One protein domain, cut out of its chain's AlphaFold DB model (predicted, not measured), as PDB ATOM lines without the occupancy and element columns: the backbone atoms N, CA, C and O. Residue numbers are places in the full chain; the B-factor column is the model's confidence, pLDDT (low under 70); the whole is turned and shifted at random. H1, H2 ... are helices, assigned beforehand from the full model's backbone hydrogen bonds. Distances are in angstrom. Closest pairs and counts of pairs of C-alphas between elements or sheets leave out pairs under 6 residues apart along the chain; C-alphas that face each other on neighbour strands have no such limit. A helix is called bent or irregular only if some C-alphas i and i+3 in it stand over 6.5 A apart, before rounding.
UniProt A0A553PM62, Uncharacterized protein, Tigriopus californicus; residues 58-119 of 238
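What this domain is: This is residues 58 to 119 of the 238 residues of an uncharacterized protein of Tigriopus californicus (UniProt A0A553PM62). Two long helices make a slender rod: the longer one, H2, folds back alongside H1 after a tight turn, with a gap between them and few contacts. Residues 104 to 119 of H2 stand free and stick out at the end away from the turn. The printed part has 62 residues with two named helices, H1 then H2, and no named strand; the class is all helix. It is only just loose, close to extended, with a radius of gyration of the C-alphas of 15.8 A, and spans 54 by 22 by 7 A.

Where its parts are: H2, residues 86 to 119, is the longest helix, with 34 residues and 49.4 A from first to last C-alpha. It begins with C-alpha 86 at (-10.290, -1.334, 23.087) and ends with C-alpha 119 at (-39.088, -7.624, 62.732). H1, residues 58 to 83, measures 35.2 A and begins with C-alpha 58 at (-31.299, 8.069, 48.902). Neither helix is bent.

How they stand to each other: H2 and H1 run opposite ways at a shallow tilt of 7 degrees. They are close but not clearly touching, with 1 pair of C-alphas within 8 A: those of Thr 80 and Leu 89, the closest, 7.5 A apart. Their centres are 16.2 A apart. In H2 every O i to N i+4 pair is within hydrogen-bond range; in H1, 21 of 22 are. Residues 63 to 68 of H1 and 97 to 102 of H2 also stand free.

The domain as a whole: The two C-alphas farthest apart are those of Gln 82 and Gln 119, at 54.3 A. The printed part has no cut, and the link from H1 to H2, of 2 residues, is tight. The mean pLDDT of the printed part is 74.1; residues 58 to 59, 76, 79 to 86 and 117 to 119 are under 70.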
ATOM      1  N   TRP A  58     -32.350   8.770  49.651       66.06
ATOM      2  CA  TRP A  58     -31.299   8.069  48.902       66.06
ATOM      3  C   TRP A  58     -31.761   7.746  47.483       66.06
ATOM      4  O   TRP A  58     -31.031   7.958  46.528       66.06
ATOM      5  N   LYS A  59     -33.042   7.411  47.321       69.19
ATOM      6  CA  LYS A  59     -33.732   7.269  46.036       69.19
ATOM      7  C   LYS A  59     -33.556   8.446  45.061       69.19
ATOM      8  O   LYS A  59     -33.307   8.206  43.885       69.19
ATOM      9  N   ARG A  60     -33.696   9.707  45.492       73.88
ATOM     10  CA  ARG A  60     -33.579  10.894  44.617       73.88
ATOM     11  C   ARG A  60     -32.136  11.182  44.236       73.88
ATOM     12  O   ARG A  60     -31.878  11.539  43.091       73.88
ATOM     13  N   ILE A  61     -31.203  10.976  45.159       75.19
ATOM     14  CA  ILE A  61     -29.779  11.125  44.853       75.19
ATOM     15  C   ILE A  61     -29.277   9.991  43.996       75.19
ATOM     16  O   ILE A  61     -28.564  10.271  43.050       75.19
ATOM     17  N   LEU A  62     -29.734   8.765  44.219       71.81
ATOM     18  CA  LEU A  62     -29.474   7.635  43.340       71.81
ATOM     19  C   LEU A  62     -30.076   7.846  41.952       71.81
ATOM     20  O   LEU A  62     -29.411   7.548  40.970       71.81
ATOM     21  N   MET A  63     -31.279   8.418  41.842       72.31
ATOM     22  CA  MET A  63     -31.859   8.807  40.550       72.31
ATOM     23  C   MET A  63     -31.019   9.881  39.849       72.31
ATOM     24  O   MET A  63     -30.695   9.731  38.674       72.31
ATOM     25  N   ALA A  64     -30.613  10.935  40.561       75.62
ATOM     26  CA  ALA A  64     -29.738  11.966  40.007       75.62
ATOM     27  C   ALA A  64     -28.369  11.388  39.606       75.62
ATOM     28  O   ALA A  64     -27.855  11.695  38.532       75.62
ATOM     29  N   TRP A  65     -27.815  10.488  40.418       79.06
ATOM     30  CA  TRP A  65     -26.564   9.792  40.137       79.06
ATOM     31  C   TRP A  65     -26.682   8.851  38.941       79.06
ATOM     32  O   TRP A  65     -25.787   8.829  38.103       79.06
ATOM     33  N   MET A  66     -27.790   8.117  38.806       80.00
ATOM     34  CA  MET A  66     -28.069   7.290  37.630       80.00
ATOM     35  C   MET A  66     -28.077   8.144  36.363       80.00
ATOM     36  O   MET A  66     -27.453   7.765  35.376       80.00
ATOM     37  N   VAL A  67     -28.718   9.315  36.389       82.31
ATOM     38  CA  VAL A  67     -28.745  10.235  35.242       82.31
ATOM     39  C   VAL A  67     -27.343  10.757  34.917       82.31
ATOM     40  O   VAL A  67     -26.947  10.736  33.752       82.31
ATOM     41  N   VAL A  68     -26.560  11.151  35.926       79.75
ATOM     42  CA  VAL A  68     -25.163  11.587  35.741       79.75
ATOM     43  C   VAL A  68     -24.291  10.458  35.183       79.75
ATOM     44  O   VAL A  68     -23.470  10.708  34.305       79.75
ATOM     45  N   LEU A  69     -24.484   9.213  35.620       74.50
ATOM     46  CA  LEU A  69     -23.745   8.054  35.113       74.50
ATOM     47  C   LEU A  69     -24.135   7.680  33.684       74.50
ATOM     48  O   LEU A  69     -23.261   7.355  32.882       74.50
ATOM     49  N   VAL A  70     -25.422   7.748  33.342       81.56
ATOM     50  CA  VAL A  70     -25.893   7.529  31.967       81.56
ATOM     51  C   VAL A  70     -25.336   8.612  31.048       81.56
ATOM     52  O   VAL A  70     -24.798   8.291  29.989       81.56
ATOM     53  N   ALA A  71     -25.384   9.877  31.471       80.75
ATOM     54  CA  ALA A  71     -24.801  10.986  30.725       80.75
ATOM     55  C   ALA A  71     -23.279  10.832  30.582       80.75
ATOM     56  O   ALA A  71     -22.757  10.946  29.477       80.75
ATOM     57  N   SER A  72     -22.579  10.486  31.666       76.81
ATOM     58  CA  SER A  72     -21.139  10.211  31.665       76.81
ATOM     59  C   SER A  72     -20.793   9.072  30.706       76.81
ATOM     60  O   SER A  72     -19.909   9.228  29.874       76.81
ATOM     61  N   LYS A  73     -21.550   7.968  30.705       75.19
ATOM     62  CA  LYS A  73     -21.365   6.861  29.757       75.19
ATOM     63  C   LYS A  73     -21.561   7.301  28.305       75.19
ATOM     64  O   LYS A  73     -20.774   6.905  27.454       75.19
ATOM     65  N   MET A  74     -22.577   8.113  28.014       82.75
ATOM     66  CA  MET A  74     -22.821   8.625  26.659       82.75
ATOM     67  C   MET A  74     -21.708   9.570  26.197       82.75
ATOM     68  O   MET A  74     -21.238   9.468  25.066       82.75
ATOM     69  N   VAL A  75     -21.235  10.440  27.089       80.19
ATOM     70  CA  VAL A  75     -20.114  11.350  26.825       80.19
ATOM     71  C   VAL A  75     -18.809  10.573  26.650       80.19
ATOM     72  O   VAL A  75     -18.075  10.834  25.700       80.19
ATOM     73  N   LEU A  76     -18.541   9.573  27.494       69.19
ATOM     74  CA  LEU A  76     -17.393   8.686  27.329       69.19
ATOM     75  C   LEU A  76     -17.487   7.883  26.033       69.19
ATOM     76  O   LEU A  76     -16.466   7.730  25.382       69.19
ATOM     77  N   LEU A  77     -18.661   7.410  25.608       70.31
ATOM     78  CA  LEU A  77     -18.828   6.749  24.304       70.31
ATOM     79  C   LEU A  77     -18.489   7.688  23.136       70.31
ATOM     80  O   LEU A  77     -17.834   7.268  22.183       70.31
ATOM     81  N   MET A  78     -18.864   8.963  23.239       70.50
ATOM     82  CA  MET A  78     -18.501   9.975  22.244       70.50
ATOM     83  C   MET A  78     -16.993  10.269  22.226       70.50
ATOM     84  O   MET A  78     -16.381  10.301  21.162       70.50
ATOM     85  N   LEU A  79     -16.365  10.413  23.397       66.38
ATOM     86  CA  LEU A  79     -14.918  10.644  23.522       66.38
ATOM     87  C   LEU A  79     -14.074   9.409  23.163       66.38
ATOM     88  O   LEU A  79     -12.975   9.537  22.624       66.38
ATOM     89  N   THR A  80     -14.573   8.205  23.445       66.12
ATOM     90  CA  THR A  80     -13.845   6.950  23.207       66.12
ATOM     91  C   THR A  80     -13.780   6.572  21.736       66.12
ATOM     92  O   THR A  80     -12.783   5.976  21.338       66.12
ATOM     93  N   TYR A  81     -14.751   6.987  20.913       65.06
ATOM     94  CA  TYR A  81     -14.702   6.786  19.459       65.06
ATOM     95  C   TYR A  81     -13.499   7.473  18.798       65.06
ATOM     96  O   TYR A  81     -13.037   7.037  17.746       65.06
ATOM     97  N   GLN A  82     -12.993   8.544  19.414       60.47
ATOM     98  CA  GLN A  82     -11.934   9.368  18.842       60.47
ATOM     99  C   GLN A  82     -10.551   9.106  19.463       60.47
ATOM    100  O   GLN A  82      -9.549   9.306  18.781       60.47
ATOM    101  N   PHE A  83     -10.470   8.650  20.722       61.62
ATOM    102  CA  PHE A  83      -9.203   8.668  21.473       61.62
ATOM    103  C   PHE A  83      -8.798   7.376  22.199       61.62
ATOM    104  O   PHE A  83      -7.676   7.325  22.703       61.62
ATOM    105  N   PHE A  84      -9.637   6.335  22.282       56.81
ATOM    106  CA  PHE A  84      -9.363   5.209  23.190       56.81
ATOM    107  C   PHE A  84      -9.175   3.842  22.520       56.81
ATOM    108  O   PHE A  84      -9.949   3.407  21.675       56.81
ATOM    109  N   THR A  85      -8.151   3.117  22.978       65.50
ATOM    110  CA  THR A  85      -7.894   1.702  22.683       65.50
ATOM    111  C   THR A  85      -8.950   0.793  23.330       65.50
ATOM    112  O   THR A  85      -9.385   1.041  24.457       65.50
ATOM    113  N   LEU A  86      -9.322  -0.304  22.647       66.12
ATOM    114  CA  LEU A  86     -10.290  -1.334  23.087       66.12
ATOM    115  C   LEU A  86     -10.150  -1.743  24.567       66.12
ATOM    116  O   LEU A  86     -11.140  -2.002  25.246       66.12
ATOM    117  N   THR A  87      -8.925  -1.753  25.090       73.81
ATOM    118  CA  THR A  87      -8.600  -2.087  26.483       73.81
ATOM    119  C   THR A  87      -9.264  -1.157  27.504       73.81
ATOM    120  O   THR A  87      -9.702  -1.613  28.560       73.81
ATOM    121  N   SER A  88      -9.386   0.138  27.206       70.06
ATOM    122  CA  SER A  88     -10.050   1.084  28.108       70.06
ATOM    123  C   SER A  88     -11.567   0.963  28.069       70.06
ATOM    124  O   SER A  88     -12.208   1.062  29.110       70.06
ATOM    125  N   LEU A  89     -12.141   0.657  26.902       71.56
ATOM    126  CA  LEU A  89     -13.570   0.358  26.788       71.56
ATOM    127  C   LEU A  89     -13.941  -0.856  27.641       71.56
ATOM    128  O   LEU A  89     -14.933  -0.831  28.365       71.56
ATOM    129  N   ILE A  90     -13.095  -1.884  27.620       79.12
ATOM    130  CA  ILE A  90     -13.257  -3.072  28.459       79.12
ATOM    131  C   ILE A  90     -13.116  -2.709  29.942       79.12
ATOM    132  O   ILE A  90     -13.949  -3.116  30.747       79.12
ATOM    133  N   SER A  91     -12.122  -1.898  30.315       73.94
ATOM    134  CA  SER A  91     -11.956  -1.434  31.699       73.94
ATOM    135  C   SER A  91     -13.161  -0.620  32.190       73.94
ATOM    136  O   SER A  91     -13.635  -0.845  33.302       73.94
ATOM    137  N   LEU A  92     -13.717   0.253  31.347       75.25
ATOM    138  CA  LEU A  92     -14.905   1.047  31.654       75.25
ATOM    139  C   LEU A  92     -16.157   0.173  31.793       75.25
ATOM    140  O   LEU A  92     -16.966   0.382  32.696       75.25
ATOM    141  N   GLN A  93     -16.303  -0.830  30.929       79.19
ATOM    142  CA  GLN A  93     -17.391  -1.802  30.996       79.19
ATOM    143  C   GLN A  93     -17.320  -2.628  32.288       79.19
ATOM    144  O   GLN A  93     -18.338  -2.823  32.952       79.19
ATOM    145  N   VAL A  94     -16.121  -3.078  32.669       81.88
ATOM    146  CA  VAL A  94     -15.885  -3.823  33.914       81.88
ATOM    147  C   VAL A  94     -16.135  -2.931  35.125       81.88
ATOM    148  O   VAL A  94     -16.825  -3.356  36.045       81.88
ATOM    149  N   PHE A  95     -15.667  -1.683  35.110       77.81
ATOM    150  CA  PHE A  95     -15.930  -0.727  36.185       77.81
ATOM    151  C   PHE A  95     -17.430  -0.462  36.349       77.81
ATOM    152  O   PHE A  95     -17.943  -0.496  37.464       77.81
ATOM    153  N   HIS A  96     -18.159  -0.298  35.243       78.50
ATOM    154  CA  HIS A  96     -19.614  -0.180  35.264       78.50
ATOM    155  C   HIS A  96     -20.280  -1.449  35.815       78.50
ATOM    156  O   HIS A  96     -21.205  -1.348  36.614       78.50
ATOM    157  N   GLY A  97     -19.813  -2.639  35.428       77.69
ATOM    158  CA  GLY A  97     -20.326  -3.916  35.933       77.69
ATOM    159  C   GLY A  97     -20.122  -4.079  37.441       77.69
ATOM    160  O   GLY A  97     -21.078  -4.327  38.179       77.69
ATOM    161  N   VAL A  98     -18.895  -3.855  37.915       80.81
ATOM    162  CA  VAL A  98     -18.541  -3.890  39.342       80.81
ATOM    163  C   VAL A  98     -19.355  -2.858  40.122       80.81
ATOM    164  O   VAL A  98     -19.903  -3.177  41.175       80.81
ATOM    165  N   TRP A  99     -19.516  -1.652  39.576       81.88
ATOM    166  CA  TRP A  99     -20.334  -0.606  40.183       81.88
ATOM    167  C   TRP A  99     -21.817  -0.993  40.272       81.88
ATOM    168  O   TRP A  99     -22.435  -0.810  41.318       81.88
ATOM    169  N   THR A 100     -22.395  -1.583  39.219       78.88
ATOM    170  CA  THR A 100     -23.792  -2.055  39.252       78.88
ATOM    171  C   THR A 100     -24.013  -3.186  40.251       78.88
ATOM    172  O   THR A 100     -25.068  -3.240  40.878       78.88
ATOM    173  N   ILE A 101     -23.019  -4.053  40.441       80.69
ATOM    174  CA  ILE A 101     -23.057  -5.128  41.437       80.69
ATOM    175  C   ILE A 101     -22.973  -4.559  42.848       80.69
ATOM    176  O   ILE A 101     -23.814  -4.891  43.677       80.69
ATOM    177  N   ALA A 102     -22.031  -3.649  43.109       74.38
ATOM    178  CA  ALA A 102     -21.954  -2.955  44.390       74.38
ATOM    179  C   ALA A 102     -23.280  -2.243  44.698       74.38
ATOM    180  O   ALA A 102     -23.816  -2.379  45.790       74.38
ATOM    181  N   PHE A 103     -23.871  -1.572  43.707       74.25
ATOM    182  CA  PHE A 103     -25.172  -0.922  43.841       74.25
ATOM    183  C   PHE A 103     -26.318  -1.901  44.141       74.25
ATOM    184  O   PHE A 103     -27.147  -1.630  45.007       74.25
ATOM    185  N   PHE A 104     -26.363  -3.048  43.461       79.00
ATOM    186  CA  PHE A 104     -27.338  -4.103  43.737       79.00
ATOM    187  C   PHE A 104     -27.191  -4.643  45.164       79.00
ATOM    188  O   PHE A 104     -28.190  -4.811  45.860       79.00
ATOM    189  N   CYS A 105     -25.953  -4.827  45.631       76.44
ATOM    190  CA  CYS A 105     -25.666  -5.215  47.006       76.44
ATOM    191  C   CYS A 105     -26.098  -4.145  48.015       76.44
ATOM    192  O   CYS A 105     -26.730  -4.500  49.000       76.44
ATOM    193  N   LEU A 106     -25.825  -2.856  47.771       79.62
ATOM    194  CA  LEU A 106     -26.297  -1.775  48.645       79.62
ATOM    195  C   LEU A 106     -27.824  -1.713  48.696       79.62
ATOM    196  O   LEU A 106     -28.384  -1.491  49.762       79.62
ATOM    197  N   LYS A 107     -28.500  -1.927  47.563       78.00
ATOM    198  CA  LYS A 107     -29.961  -1.951  47.523       78.00
ATOM    199  C   LYS A 107     -30.523  -3.108  48.350       78.00
ATOM    200  O   LYS A 107     -31.410  -2.881  49.155       78.00
ATOM    201  N   ILE A 108     -29.984  -4.317  48.181       81.62
ATOM    202  CA  ILE A 108     -30.400  -5.480  48.976       81.62
ATOM    203  C   ILE A 108     -30.097  -5.267  50.453       81.62
ATOM    204  O   ILE A 108     -30.915  -5.629  51.284       81.62
ATOM    205  N   LEU A 109     -28.934  -4.704  50.783       81.25
ATOM    206  CA  LEU A 109     -28.557  -4.437  52.166       81.25
ATOM    207  C   LEU A 109     -29.529  -3.443  52.811       81.25
ATOM    208  O   LEU A 109     -29.966  -3.681  53.925       81.25
ATOM    209  N   MET A 110     -29.905  -2.389  52.083       76.00
ATOM    210  CA  MET A 110     -30.870  -1.389  52.538       76.00
ATOM    211  C   MET A 110     -32.272  -1.995  52.695       76.00
ATOM    212  O   MET A 110     -32.877  -1.866  53.750       76.00
ATOM    213  N   ASP A 111     -32.743  -2.750  51.697       77.38
ATOM    214  CA  ASP A 111     -34.036  -3.444  51.767       77.38
ATOM    215  C   ASP A 111     -34.050  -4.505  52.897       77.38
ATOM    216  O   ASP A 111     -35.091  -4.772  53.497       77.38
ATOM    217  N   ALA A 112     -32.902  -5.127  53.198       76.81
ATOM    218  CA  ALA A 112     -32.749  -6.102  54.276       76.81
ATOM    219  C   ALA A 112     -32.670  -5.449  55.661       76.81
ATOM    220  O   ALA A 112     -33.192  -6.020  56.614       76.81
ATOM    221  N   GLU A 113     -32.048  -4.276  55.778       76.31
ATOM    222  CA  GLU A 113     -32.011  -3.478  57.008       76.31
ATOM    223  C   GLU A 113     -33.423  -3.005  57.379       76.31
ATOM    224  O   GLU A 113     -33.860  -3.228  58.508       76.31
ATOM    225  N   ASP A 114     -34.196  -2.524  56.399       75.25
ATOM    226  CA  ASP A 114     -35.606  -2.151  56.580       75.25
ATOM    227  C   ASP A 114     -36.469  -3.344  57.053       75.25
ATOM    228  O   ASP A 114     -37.356  -3.204  57.901       75.25
ATOM    229  N   LEU A 115     -36.205  -4.548  56.527       73.50
ATOM    230  CA  LEU A 115     -36.893  -5.779  56.939       73.50
ATOM    231  C   LEU A 115     -36.470  -6.249  58.337       73.50
ATOM    232  O   LEU A 115     -37.297  -6.764  59.095       73.50
ATOM    233  N   TRP A 116     -35.192  -6.083  58.674       73.94
ATOM    234  CA  TRP A 116     -34.623  -6.477  59.957       73.94
ATOM    235  C   TRP A 116     -35.132  -5.586  61.098       73.94
ATOM    236  O   TRP A 116     -35.518  -6.097  62.152       73.94
ATOM    237  N   GLU A 117     -35.226  -4.272  60.879       68.44
ATOM    238  CA  GLU A 117     -35.807  -3.340  61.853       68.44
ATOM    239  C   GLU A 117     -37.325  -3.533  62.016       68.44
ATOM    240  O   GLU A 117     -37.843  -3.457  63.133       68.44
ATOM    241  N   GLY A 118     -38.039  -3.887  60.941       61.62
ATOM    242  CA  GLY A 118     -39.471  -4.203  60.997       61.62
ATOM    243  C   GLY A 118     -39.812  -5.447  61.831       61.62
ATOM    244  O   GLY A 118     -40.923  -5.555  62.354       61.62
ATOM    245  N   GLN A 119     -38.868  -6.376  61.998       55.31
ATOM    246  CA  GLN A 119     -39.088  -7.624  62.732       55.31
ATOM    247  C   GLN A 119     -38.771  -7.510  64.234       55.31
ATOM    248  O   GLN A 119     -39.340  -8.251  65.035       55.31
TER     249      GLN A 119